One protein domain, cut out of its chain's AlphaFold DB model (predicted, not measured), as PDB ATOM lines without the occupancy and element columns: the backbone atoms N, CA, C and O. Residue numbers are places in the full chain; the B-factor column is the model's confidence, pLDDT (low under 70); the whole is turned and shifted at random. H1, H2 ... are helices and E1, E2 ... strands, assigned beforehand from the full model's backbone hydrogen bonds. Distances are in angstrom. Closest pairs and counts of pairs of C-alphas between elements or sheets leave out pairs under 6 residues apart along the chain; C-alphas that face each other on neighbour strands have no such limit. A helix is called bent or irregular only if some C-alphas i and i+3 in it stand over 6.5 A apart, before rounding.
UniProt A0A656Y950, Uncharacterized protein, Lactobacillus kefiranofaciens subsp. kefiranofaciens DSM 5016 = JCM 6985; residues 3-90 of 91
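AT A GLANCE: This is residues 3 to 90 of the 91 residues of an uncharacterized protein of Lactobacillus kefiranofaciens subsp. kefiranofaciens DSM 5016 = JCM 6985 (UniProt A0A656Y950). Look for two parts: a twisted four-strand sheet, E1, E4, E5 and E6, with the short helix H1 across one face, and a long bent hairpin, E2 and E3, reaching away from it like an arm. The free tip of the arm is residues 32 to 37. The 88 printed residues run E1 H1 E2 E3 E4 E5 E6, mostly strand; the sheet's order is E1 - E4 - E5 - E6, antiparallel. The whole is loose, with a radius of gyration of the C-alphas of 16.9 A and spans of 48 by 33 by 24 A.

IN THESE COORDINATES: Find C-alpha 3 at (186.033, 215.992, 119.871), where E1, residues 3 to 7, begins. H1 is residues 9 to 16, irregular, with C-alphas 10 and 13 8.3 A apart. E2, residues 22 to 33, is 31.5 A long and bends by 64 degrees at residue 25; E3, residues 36 to 50, is 30.6 A long and bends by 106 degrees at residue 46. E4 is residues 64 to 70, E5 73 to 81, and E6 84 to 89, ending at C-alpha 89 (180.505, 219.149, 130.810).

HOW THE PARTS SIT: In the sheet, E1 and E4 are antiparallel neighbours, with N 5 and O 67 within hydrogen-bond range at 3.0 A. E4, E5 and E6 form a meander, each strand the antiparallel neighbour of the one before: N 66 and O 78 are 2.8 A apart, N 79 and O 86 2.8 A. H1 is on the sheet at a height of 7.6 A; the closest C-alphas of H1 and E5 are Asp 14 and Cys 74, 6.4 A. In H1, 0 of 4 O i to N i+4 pairs are within hydrogen-bond range, but 4 of 5 O i to N i+3 pairs are. In the hairpin E2 and E3, N 29 and O 40 are 2.8 A apart. E2 and E3 are apart from E1, E4, E5 and E6.

THE WHOLE: The C-alphas farthest apart, Asn 10 and Glu 34, are 50.7 A apart. The printed part has no cut; the link E3 to E4, residues 51 to 63, is long. Residues 85 and 87 to 90 have pLDDT under 70.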
ATOM      1  N   THR A   3     184.642 216.455 119.783       95.75
ATOM      2  CA  THR A   3     186.033 215.992 119.871       95.75
ATOM      3  C   THR A   3     186.654 216.446 121.184       95.75
ATOM      4  O   THR A   3     186.363 217.538 121.662       95.75
ATOM      5  N   ILE A   4     187.511 215.612 121.773       94.88
ATOM      6  CA  ILE A   4     188.249 215.967 122.989       94.88
ATOM      7  C   ILE A   4     189.677 216.326 122.596       94.88
ATOM      8  O   ILE A   4     190.360 215.530 121.947       94.88
ATOM      9  N   LYS A   5     190.125 217.523 122.972       95.12
ATOM     10  CA  LYS A   5     191.467 218.034 122.664       95.12
ATOM     11  C   LYS A   5     192.112 218.580 123.930       95.12
ATOM     12  O   LYS A   5     191.430 219.095 124.812       95.12
ATOM     13  N   ARG A   6     193.438 218.490 124.018       95.31
ATOM     14  CA  ARG A   6     194.184 219.143 125.096       95.31
ATOM     15  C   ARG A   6     194.133 220.659 124.900       95.31
ATOM     16  O   ARG A   6     194.416 221.133 123.800       95.31
ATOM     17  N   ILE A   7     193.804 221.395 125.957       95.12
ATOM     18  CA  ILE A   7     193.983 222.847 125.989       95.12
ATOM     19  C   ILE A   7     195.450 223.125 126.326       95.12
ATOM     20  O   ILE A   7     196.054 222.487 127.188       95.12
ATOM     21  N   THR A   8     196.030 224.048 125.578       95.38
ATOM     22  CA  THR A   8     197.427 224.472 125.638       95.38
ATOM     23  C   THR A   8     197.477 225.983 125.838       95.38
ATOM     24  O   THR A   8     196.450 226.654 125.780       95.38
ATOM     25  N   GLU A   9     198.675 226.540 125.983       93.81
ATOM     26  CA  GLU A   9     198.891 227.990 126.060       93.81
ATOM     27  C   GLU A   9     198.185 228.768 124.925       93.81
ATOM     28  O   GLU A   9     197.634 229.841 125.160       93.81
ATOM     29  N   ASN A  10     198.136 228.207 123.708       93.94
ATOM     30  CA  ASN A  10     197.557 228.865 122.527       93.94
ATOM     31  C   ASN A  10     196.040 229.077 122.616       93.94
ATOM     32  O   ASN A  10     195.514 230.010 122.017       93.94
ATOM     33  N   ASN A  11     195.336 228.205 123.335       93.25
ATOM     34  CA  ASN A  11     193.884 228.245 123.516       93.25
ATOM     35  C   ASN A  11     193.502 228.278 125.000       93.25
ATOM     36  O   ASN A  11     192.407 227.875 125.380       93.25
ATOM     37  N   LYS A  12     194.399 228.786 125.853       93.81
ATOM     38  CA  LYS A  12     194.234 228.797 127.311       93.81
ATOM     39  C   LYS A  12     192.989 229.526 127.795       93.81
ATOM     40  O   LYS A  12     192.511 229.216 128.871       93.81
ATOM     41  N   ASN A  13     192.439 230.460 127.021       92.50
ATOM     42  CA  ASN A  13     191.218 231.169 127.404       92.50
ATOM     43  C   ASN A  13     190.002 230.232 127.493       92.50
ATOM     44  O   ASN A  13     189.066 230.530 128.232       92.50
ATOM     45  N   ASP A  14     190.044 229.078 126.819       93.25
ATOM     46  CA  ASP A  14     188.980 228.074 126.869       93.25
ATOM     47  C   ASP A  14     188.816 227.458 128.272       93.25
ATOM     48  O   ASP A  14     187.751 226.925 128.572       93.25
ATOM     49  N   ILE A  15     189.823 227.556 129.158       91.56
ATOM     50  CA  ILE A  15     189.728 227.062 130.547       91.56
ATOM     51  C   ILE A  15     188.736 227.864 131.401       91.56
ATOM     52  O   ILE A  15     188.312 227.382 132.444       91.56
ATOM     53  N   ASN A  16     188.369 229.073 130.970       89.44
ATOM     54  CA  ASN A  16     187.413 229.945 131.655       89.44
ATOM     55  C   ASN A  16     186.031 229.911 130.986       89.44
ATOM     56  O   ASN A  16     185.285 230.891 131.032       89.44
ATOM     57  N   HIS A  17     185.689 228.786 130.344       86.19
ATOM     58  CA  HIS A  17     184.356 228.573 129.794       86.19
ATOM     59  C   HIS A  17     183.292 228.811 130.885       86.19
ATOM     60  O   HIS A  17     183.397 228.231 131.971       86.19
ATOM     61  N   PRO A  18     182.272 229.655 130.631       87.19
ATOM     62  CA  PRO A  18     181.270 229.976 131.635       87.19
ATOM     63  C   PRO A  18     180.470 228.735 132.028       87.19
ATOM     64  O   PRO A  18     180.166 227.875 131.198       87.19
ATOM     65  N   ASN A  19     180.106 228.658 133.303       87.31
ATOM     66  CA  ASN A  19     179.188 227.643 133.781       87.31
ATOM     67  C   ASN A  19     177.770 227.940 133.283       87.31
ATOM     68  O   ASN A  19     177.293 229.076 133.347       87.31
ATOM     69  N   GLU A  20     177.079 226.896 132.837       87.88
ATOM     70  CA  GLU A  20     175.673 226.969 132.453       87.88
ATOM     71  C   GLU A  20     174.764 226.402 133.552       87.88
ATOM     72  O   GLU A  20     175.151 225.483 134.288       87.88
ATOM     73  N   PRO A  21     173.536 226.933 133.695       91.56
ATOM     74  CA  PRO A  21     172.583 226.401 134.649       91.56
ATOM     75  C   PRO A  21     172.177 224.970 134.280       91.56
ATOM     76  O   PRO A  21     171.856 224.665 133.136       91.56
ATOM     77  N   PHE A  22     172.093 224.103 135.283       90.88
ATOM     78  CA  PHE A  22     171.625 222.731 135.148       90.88
ATOM     79  C   PHE A  22     170.418 222.471 136.046       90.88
ATOM     80  O   PHE A  22     170.197 223.128 137.068       90.88
ATOM     81  N   GLN A  23     169.600 221.503 135.643       95.00
ATOM     82  CA  GLN A  23     168.384 221.152 136.359       95.00
ATOM     83  C   GLN A  23     168.685 220.266 137.571       95.00
ATOM     84  O   GLN A  23     169.260 219.184 137.448       95.00
ATOM     85  N   ILE A  24     168.184 220.677 138.732       96.25
ATOM     86  CA  ILE A  24     168.140 219.862 139.942       96.25
ATOM     87  C   ILE A  24     166.762 219.205 140.037       96.25
ATOM     88  O   ILE A  24     165.737 219.868 140.202       96.25
ATOM     89  N   TRP A  25     166.733 217.879 139.941       96.69
ATOM     90  CA  TRP A  25     165.503 217.077 139.982       96.69
ATOM     91  C   TRP A  25     165.397 216.180 141.223       96.69
ATOM     92  O   TRP A  25     164.374 215.528 141.442       96.69
ATOM     93  N   GLY A  26     166.435 216.146 142.052       96.62
ATOM     94  CA  GLY A  26     166.490 215.334 143.257       96.62
ATOM     95  C   GLY A  26     167.831 215.463 143.964       96.62
ATOM     96  O   GLY A  26     168.669 216.281 143.589       96.62
ATOM     97  N   LYS A  27     168.034 214.623 144.977       96.12
ATOM     98  CA  LYS A  27     169.299 214.502 145.705       96.12
ATOM     99  C   LYS A  27     169.704 213.040 145.871       96.12
ATOM    100  O   LYS A  27     168.845 212.174 146.050       96.12
ATOM    101  N   LEU A  28     171.011 212.793 145.848       97.00
ATOM    102  CA  LEU A  28     171.616 211.538 146.287       97.00
ATOM    103  C   LEU A  28     171.766 211.596 147.810       97.00
ATOM    104  O   LEU A  28     172.345 212.540 148.340       97.00
ATOM    105  N   VAL A  29     171.213 210.611 148.510       97.69
ATOM    106  CA  VAL A  29     171.313 210.476 149.965       97.69
ATOM    107  C   VAL A  29     172.214 209.274 150.249       97.69
ATOM    108  O   VAL A  29     171.761 208.137 150.095       97.69
ATOM    109  N   PRO A  30     173.491 209.505 150.592       97.44
ATOM    110  CA  PRO A  30     174.421 208.426 150.880       97.44
ATOM    111  C   PRO A  30     174.191 207.879 152.293       97.44
ATOM    112  O   PRO A  30     173.788 208.608 153.201       97.44
ATOM    113  N   SER A  31     174.504 206.604 152.493       97.25
ATOM    114  CA  SER A  31     174.533 205.949 153.800       97.25
ATOM    115  C   SER A  31     175.771 205.069 153.926       97.25
ATOM    116  O   SER A  31     176.186 204.431 152.962       97.25
ATOM    117  N   LEU A  32     176.347 205.025 155.125       97.50
ATOM    118  CA  LEU A  32     177.465 204.152 155.462       97.50
ATOM    119  C   LEU A  32     177.040 203.252 156.620       97.50
ATOM    120  O   LEU A  32     176.831 203.727 157.736       97.50
ATOM    121  N   THR A  33     176.898 201.957 156.359       96.69
ATOM    122  CA  THR A  33     176.475 200.973 157.363       96.69
ATOM    123  C   THR A  33     177.449 199.808 157.350       96.69
ATOM    124  O   THR A  33     177.706 199.226 156.302       96.69
ATOM    125  N   GLU A  34     178.045 199.506 158.508       96.44
ATOM    126  CA  GLU A  34     179.041 198.430 158.663       96.44
ATOM    127  C   GLU A  34     180.202 198.519 157.651       96.44
ATOM    128  O   GLU A  34     180.651 197.523 157.085       96.44
ATOM    129  N   GLY A  35     180.668 199.741 157.376       96.31
ATOM    130  CA  GLY A  35     181.747 199.990 156.415       96.31
ATOM    131  C   GLY A  35     181.343 199.849 154.942       96.31
ATOM    132  O   GLY A  35     182.196 200.002 154.070       96.31
ATOM    133  N   LYS A  36     180.065 199.593 154.643       97.56
ATOM    134  CA  LYS A  36     179.534 199.530 153.278       97.56
ATOM    135  C   LYS A  36     178.820 200.826 152.924       97.56
ATOM    136  O   LYS A  36     177.915 201.260 153.637       97.56
ATOM    137  N   TRP A  37     179.241 201.427 151.815       97.69
ATOM    138  CA  TRP A  37     178.549 202.558 151.214       97.69
ATOM    139  C   TRP A  37     177.327 202.076 150.440       97.69
ATOM    140  O   TRP A  37     177.414 201.134 149.655       97.69
ATOM    141  N   ASP A  38     176.219 202.769 150.642       97.88
ATOM    142  CA  ASP A  38     174.993 202.642 149.867       97.88
ATOM    143  C   ASP A  38     174.444 204.050 149.588       97.88
ATOM    144  O   ASP A  38     174.916 205.048 150.148       97.88
ATOM    145  N   TYR A  39     173.468 204.159 148.697       97.75
ATOM    146  CA  TYR A  39     172.790 205.410 148.414       97.75
ATOM    147  C   TYR A  39     171.362 205.168 147.939       97.75
ATOM    148  O   TYR A  39     171.036 204.168 147.307       97.75
ATOM    149  N   HIS A  40     170.511 206.163 148.155       97.81
ATOM    150  CA  HIS A  40     169.241 206.252 147.449       97.81
ATOM    151  C   HIS A  40     169.068 207.633 146.834       97.81
ATOM    152  O   HIS A  40     169.686 208.615 147.246       97.81
ATOM    153  N   ILE A  41     168.209 207.713 145.823       98.06
ATOM    154  CA  ILE A  41     167.878 208.970 145.159       98.06
ATOM    155  C   ILE A  41     166.502 209.418 145.634       98.06
ATOM    156  O   ILE A  41     165.503 208.734 145.410       98.06
ATOM    157  N   GLN A  42     166.436 210.601 146.237       98.00
ATOM    158  CA  GLN A  42     165.178 211.254 146.572       98.00
ATOM    159  C   GLN A  42     164.836 212.278 145.486       98.00
ATOM    160  O   GLN A  42     165.481 213.322 145.382       98.00
ATOM    161  N   LYS A  43     163.805 211.992 144.684       97.81
ATOM    162  CA  LYS A  43     163.283 212.928 143.676       97.81
ATOM    163  C   LYS A  43     162.545 214.086 144.344       97.81
ATOM    164  O   LYS A  43     161.837 213.893 145.332       97.81
ATOM    165  N   PHE A  44     162.688 215.283 143.792       97.19
ATOM    166  CA  PHE A  44     161.925 216.446 144.230       97.19
ATOM    167  C   PHE A  44     160.558 216.489 143.550       97.19
ATOM    168  O   PHE A  44     160.388 216.011 142.431       97.19
ATOM    169  N   LYS A  45     159.572 217.084 144.232       96.81
ATOM    170  CA  LYS A  45     158.232 217.300 143.664       96.81
ATOM    171  C   LYS A  45     158.264 218.293 142.495       96.81
ATOM    172  O   LYS A  45     157.498 218.154 141.549       96.81
ATOM    173  N   HIS A  46     159.158 219.275 142.577       96.69
ATOM    174  CA  HIS A  46     159.400 220.281 141.552       96.69
ATOM    175  C   HIS A  46     160.898 220.383 141.293       96.69
ATOM    176  O   HIS A  46     161.707 220.190 142.200       96.69
ATOM    177  N   THR A  47     161.253 220.682 140.053       96.56
ATOM    178  CA  THR A  47     162.639 220.843 139.623       96.56
ATOM    179  C   THR A  47     163.057 222.296 139.784       96.56
ATOM    180  O   THR A  47     162.260 223.195 139.516       96.56
ATOM    181  N   SER A  48     164.303 222.530 140.176       95.56
ATOM    182  CA  SER A  48     164.913 223.862 140.182       95.56
ATOM    183  C   SER A  48     166.100 223.904 139.223       95.56
ATOM    184  O   SER A  48     166.474 222.884 138.640       95.56
ATOM    185  N   GLN A  49     166.683 225.084 139.040       96.00
ATOM    186  CA  GLN A  49     167.965 225.238 138.361       96.00
ATOM    187  C   GLN A  49     169.024 225.721 139.344       96.00
ATOM    188  O   GLN A  49     168.726 226.457 140.284       96.00
ATOM    189  N   GLN A  50     170.258 225.307 139.098       93.06
ATOM    190  CA  GLN A  50     171.440 225.804 139.778       93.06
ATOM    191  C   GLN A  50     172.521 226.052 138.734       93.06
ATOM    192  O   GLN A  50     172.612 225.319 137.758       93.06
ATOM    193  N   CYS A  51     173.336 227.078 138.937       90.50
ATOM    194  CA  CYS A  51     174.537 227.313 138.150       90.50
ATOM    195  C   CYS A  51     175.724 227.379 139.111       90.50
ATOM    196  O   CYS A  51     175.611 227.982 140.184       90.50
ATOM    197  N   PHE A  52     176.833 226.729 138.768       88.06
ATOM    198  CA  PHE A  52     178.076 226.928 139.509       88.06
ATOM    199  C   PHE A  52     178.617 228.339 139.233       88.06
ATOM    200  O   PHE A  52     178.397 228.872 138.146       88.06
ATOM    201  N   PRO A  53     179.306 228.976 140.193       88.25
ATOM    202  CA  PRO A  53     179.952 230.255 139.930       88.25
ATOM    203  C   PRO A  53     181.010 230.093 138.835       88.25
ATOM    204  O   PRO A  53     181.647 229.047 138.732       88.25
ATOM    205  N   ASN A  54     181.219 231.129 138.027       87.44
ATOM    206  CA  ASN A  54     182.362 231.153 137.120       87.44
ATOM    207  C   ASN A  54     183.651 231.264 137.937       87.44
ATOM    208  O   ASN A  54     183.722 232.044 138.889       87.44
ATOM    209  N   TYR A  55     184.651 230.484 137.550       81.00
ATOM    210  CA  TYR A  55     185.987 230.535 138.126       81.00
ATOM    211  C   TYR A  55     186.913 231.301 137.180       81.00
ATOM    212  O   TYR A  55     186.728 231.256 135.967       81.00
ATOM    213  N   ASP A  56     187.890 232.006 137.750       87.31
ATOM    214  CA  ASP A  56     188.952 232.693 137.010       87.31
ATOM    215  C   ASP A  56     190.240 231.864 137.102       87.31
ATOM    216  O   ASP A  56     191.156 232.152 137.878       87.31
ATOM    217  N   TYR A  57     190.254 230.745 136.381       86.25
ATOM    218  CA  TYR A  57     191.397 229.849 136.334       86.25
ATOM    219  C   TYR A  57     192.578 230.534 135.645       86.25
ATOM    220  O   TYR A  57     192.459 231.118 134.565       86.25
ATOM    221  N   GLN A  58     193.747 230.393 136.264       90.31
ATOM    222  CA  GLN A  58     195.025 230.743 135.662       90.31
ATOM    223  C   GLN A  58     195.627 229.482 135.047       90.31
ATOM    224  O   GLN A  58     195.650 228.428 135.684       90.31
ATOM    225  N   TYR A  59     196.094 229.577 133.806       92.38
ATOM    226  CA  TYR A  59     196.707 228.444 133.123       92.38
ATOM    227  C   TYR A  59     198.013 228.036 133.818       92.38
ATOM    228  O   TYR A  59     198.927 228.851 133.951       92.38
ATOM    229  N   ASP A  60     198.109 226.769 134.218       91.94
ATOM    230  CA  ASP A  60     199.322 226.159 134.760       91.94
ATOM    231  C   ASP A  60     199.846 225.081 133.794       91.94
ATOM    232  O   ASP A  60     199.157 224.089 133.548       91.94
ATOM    233  N   PRO A  61     201.076 225.200 133.262       90.56
ATOM    234  CA  PRO A  61     201.636 224.209 132.343       90.56
ATOM    235  C   PRO A  61     201.791 222.800 132.945       90.56
ATOM    236  O   PRO A  61     201.937 221.839 132.184       90.56
ATOM    237  N   ASN A  62     201.760 222.656 134.274       90.50
ATOM    238  CA  ASN A  62     201.836 221.359 134.957       90.50
ATOM    239  C   ASN A  62     200.472 220.674 135.115       90.50
ATOM    240  O   ASN A  62     200.415 219.492 135.460       90.50
ATOM    241  N   THR A  63     199.386 221.389 134.832       90.94
ATOM    242  CA  THR A  63     198.019 220.881 134.915       90.94
ATOM    243  C   THR A  63     197.557 220.369 133.548       90.94
ATOM    244  O   THR A  63     197.945 220.877 132.490       90.94
ATOM    245  N   ILE A  64     196.743 219.309 133.540       93.12
ATOM    246  CA  ILE A  64     196.166 218.786 132.297       93.12
ATOM    247  C   ILE A  64     194.759 219.346 132.134       93.12
ATOM    248  O   ILE A  64     193.853 219.020 132.894       93.12
ATOM    249  N   TYR A  65     194.579 220.135 131.078       93.94
ATOM    250  CA  TYR A  65     193.290 220.667 130.661       93.94
ATOM    251  C   TYR A  65     192.816 219.948 129.398       93.94
ATOM    252  O   TYR A  65     193.548 219.858 128.406       93.94
ATOM    253  N   LEU A  66     191.587 219.450 129.410       94.88
ATOM    254  CA  LEU A  66     190.928 218.839 128.259       94.88
ATOM    255  C   LEU A  66     189.680 219.645 127.924       94.88
ATOM    256  O   LEU A  66     188.830 219.821 128.787       94.88
ATOM    257  N   GLY A  67     189.560 220.105 126.683       94.25
ATOM    258  CA  GLY A  67     188.354 220.743 126.170       94.25
ATOM    259  C   GLY A  67     187.524 219.761 125.347       94.25
ATOM    260  O   GLY A  67     188.072 218.980 124.559       94.25
ATOM    261  N   ALA A  68     186.207 219.804 125.520       94.69
ATOM    262  CA  ALA A  68     185.247 219.214 124.602       94.69
ATOM    263  C   ALA A  68     184.866 220.265 123.560       94.69
ATOM    264  O   ALA A  68     184.417 221.347 123.918       94.69
ATOM    265  N   TYR A  69     185.044 219.947 122.281       94.06
ATOM    266  CA  TYR A  69     184.796 220.868 121.178       94.06
ATOM    267  C   TYR A  69     183.745 220.307 120.234       94.06
ATOM    268  O   TYR A  69     183.928 219.202 119.710       94.06
ATOM    269  N   ASP A  70     182.690 221.075 119.966       94.62
ATOM    270  CA  ASP A  70     181.852 220.869 118.785       94.62
ATOM    271  C   ASP A  70     182.312 221.843 117.697       94.62
ATOM    272  O   ASP A  70     182.190 223.060 117.828       94.62
ATOM    273  N   HIS A  71     182.909 221.299 116.635       91.19
ATOM    274  CA  HIS A  71     183.704 222.066 115.668       91.19
ATOM    275  C   HIS A  71     184.872 222.806 116.358       91.19
ATOM    276  O   HIS A  71     185.757 222.145 116.912       91.19
ATOM    277  N   ASP A  72     184.879 224.140 116.325       89.25
ATOM    278  CA  ASP A  72     185.908 224.991 116.941       89.25
ATOM    279  C   ASP A  72     185.435 225.649 118.246       89.25
ATOM    280  O   ASP A  72     186.197 226.365 118.891       89.25
ATOM    281  N   GLN A  73     184.194 225.392 118.669       91.75
ATOM    282  CA  GLN A  73     183.651 225.936 119.907       91.75
ATOM    283  C   GLN A  73     183.910 224.973 121.066       91.75
ATOM    284  O   GLN A  73     183.444 223.832 121.048       91.75
ATOM    285  N   CYS A  74     184.638 225.440 122.083       92.50
ATOM    286  CA  CYS A  74     184.732 224.743 123.362       92.50
ATOM    287  C   CYS A  74     183.356 224.771 124.045       92.50
ATOM    288  O   CYS A  74     182.771 225.841 124.181       92.50
ATOM    289  N   ILE A  75     182.853 223.606 124.451       92.69
ATOM    290  CA  ILE A  75     181.550 223.405 125.112       92.69
ATOM    291  C   ILE A  75     181.697 222.707 126.474       92.69
ATOM    292  O   ILE A  75     180.731 222.248 127.071       92.69
ATOM    293  N   GLY A  76     182.919 222.532 126.968       90.88
ATOM    294  CA  GLY A  76     183.167 221.812 128.212       90.88
ATOM    295  C   GLY A  76     184.645 221.659 128.486       90.88
ATOM    296  O   GLY A  76     185.447 221.604 127.554       90.88
ATOM    297  N   ILE A  77     185.002 221.565 129.762       92.38
ATOM    298  CA  ILE A  77     186.386 221.449 130.206       92.38
ATOM    299  C   ILE A  77     186.531 220.400 131.308       92.38
ATOM    300  O   ILE A  77     185.688 220.256 132.188       92.38
ATOM    301  N   ALA A  78     187.644 219.683 131.306       91.38
ATOM    302  CA  ALA A  78     188.092 218.888 132.436       91.38
ATOM    303  C   ALA A  78     189.495 219.338 132.833       91.38
ATOM    304  O   ALA A  78     190.382 219.442 131.984       91.38
ATOM    305  N   ILE A  79     189.681 219.589 134.125       90.94
ATOM    306  CA  ILE A  79     190.938 219.992 134.744       90.94
ATOM    307  C   ILE A  79     191.391 218.833 135.630       90.94
ATOM    308  O   ILE A  79     190.683 218.414 136.549       90.94
ATOM    309  N   LEU A  80     192.545 218.260 135.305       90.38
ATOM    310  CA  LEU A  80     193.117 217.124 136.011       90.38
ATOM    311  C   LEU A  80     194.366 217.592 136.753       90.38
ATOM    312  O   LEU A  80     195.383 217.919 136.136       90.38
ATOM    313  N   GLU A  81     194.276 217.573 138.077       83.06
ATOM    314  CA  GLU A  81     195.345 217.907 139.009       83.06
ATOM    315  C   GLU A  81     195.743 216.647 139.796       83.06
ATOM    316  O   GLU A  81     194.993 215.671 139.922       83.06
ATOM    317  N   GLN A  82     196.958 216.611 140.338       78.12
ATOM    318  CA  GLN A  82     197.390 215.453 141.114       78.12
ATOM    319  C   GLN A  82     196.558 215.332 142.403       78.12
ATOM    320  O   GLN A  82     196.626 216.183 143.282       78.12
ATOM    321  N   GLY A  83     195.784 214.247 142.524       72.94
ATOM    322  CA  GLY A  83     194.911 213.992 143.679       72.94
ATOM    323  C   GLY A  83     193.541 214.677 143.617       72.94
ATOM    324  O   GLY A  83     192.734 214.473 144.522       72.94
ATOM    325  N   HIS A  84     193.251 215.437 142.556       72.62
ATOM    326  CA  HIS A  84     191.989 216.147 142.382       72.62
ATOM    327  C   HIS A  84     191.599 216.197 140.899       72.62
ATOM    328  O   HIS A  84     192.392 216.557 140.038       72.62
ATOM    329  N   VAL A  85     190.365 215.815 140.576       69.12
ATOM    330  CA  VAL A  85     189.849 215.900 139.205       69.12
ATOM    331  C   VAL A  85     188.583 216.732 139.230       69.12
ATOM    332  O   VAL A  85     187.624 216.375 139.916       69.12
ATOM    333  N   GLN A  86     188.569 217.810 138.451       71.00
ATOM    334  CA  GLN A  86     187.410 218.672 138.281       71.00
ATOM    335  C   GLN A  86     186.906 218.558 136.840       71.00
ATOM    336  O   GLN A  86     187.627 218.849 135.890       71.00
ATOM    337  N   VAL A  87     185.668 218.099 136.662       68.56
ATOM    338  CA  VAL A  87     185.063 217.900 135.337       68.56
ATOM    339  C   VAL A  87     183.830 218.779 135.202       68.56
ATOM    340  O   VAL A  87     182.915 218.686 136.018       68.56
ATOM    341  N   PHE A  88     183.785 219.572 134.135       68.31
ATOM    342  CA  PHE A  88     182.644 220.388 133.744       68.31
ATOM    343  C   PHE A  88     182.235 220.043 132.308       68.31
ATOM    344  O   PHE A  88     182.980 220.264 131.357       68.31
ATOM    345  N   ILE A  89     181.045 219.477 132.134       59.97
ATOM    346  CA  ILE A  89     180.505 219.149 130.810       59.97
ATOM    347  C   ILE A  89     179.268 220.017 130.611       59.97
ATOM    348  O   ILE A  89     178.284 219.829 131.328       59.97
ATOM    349  N   PHE A  90     179.320 220.935 129.649       61.41
ATOM    350  CA  PHE A  90     178.164 221.711 129.205       61.41
ATOM    351  C   PHE A  90     177.630 221.093 127.903       61.41
ATOM    352  O   PHE A  90     178.325 220.313 127.241       61.41
TER     353      PHE A  90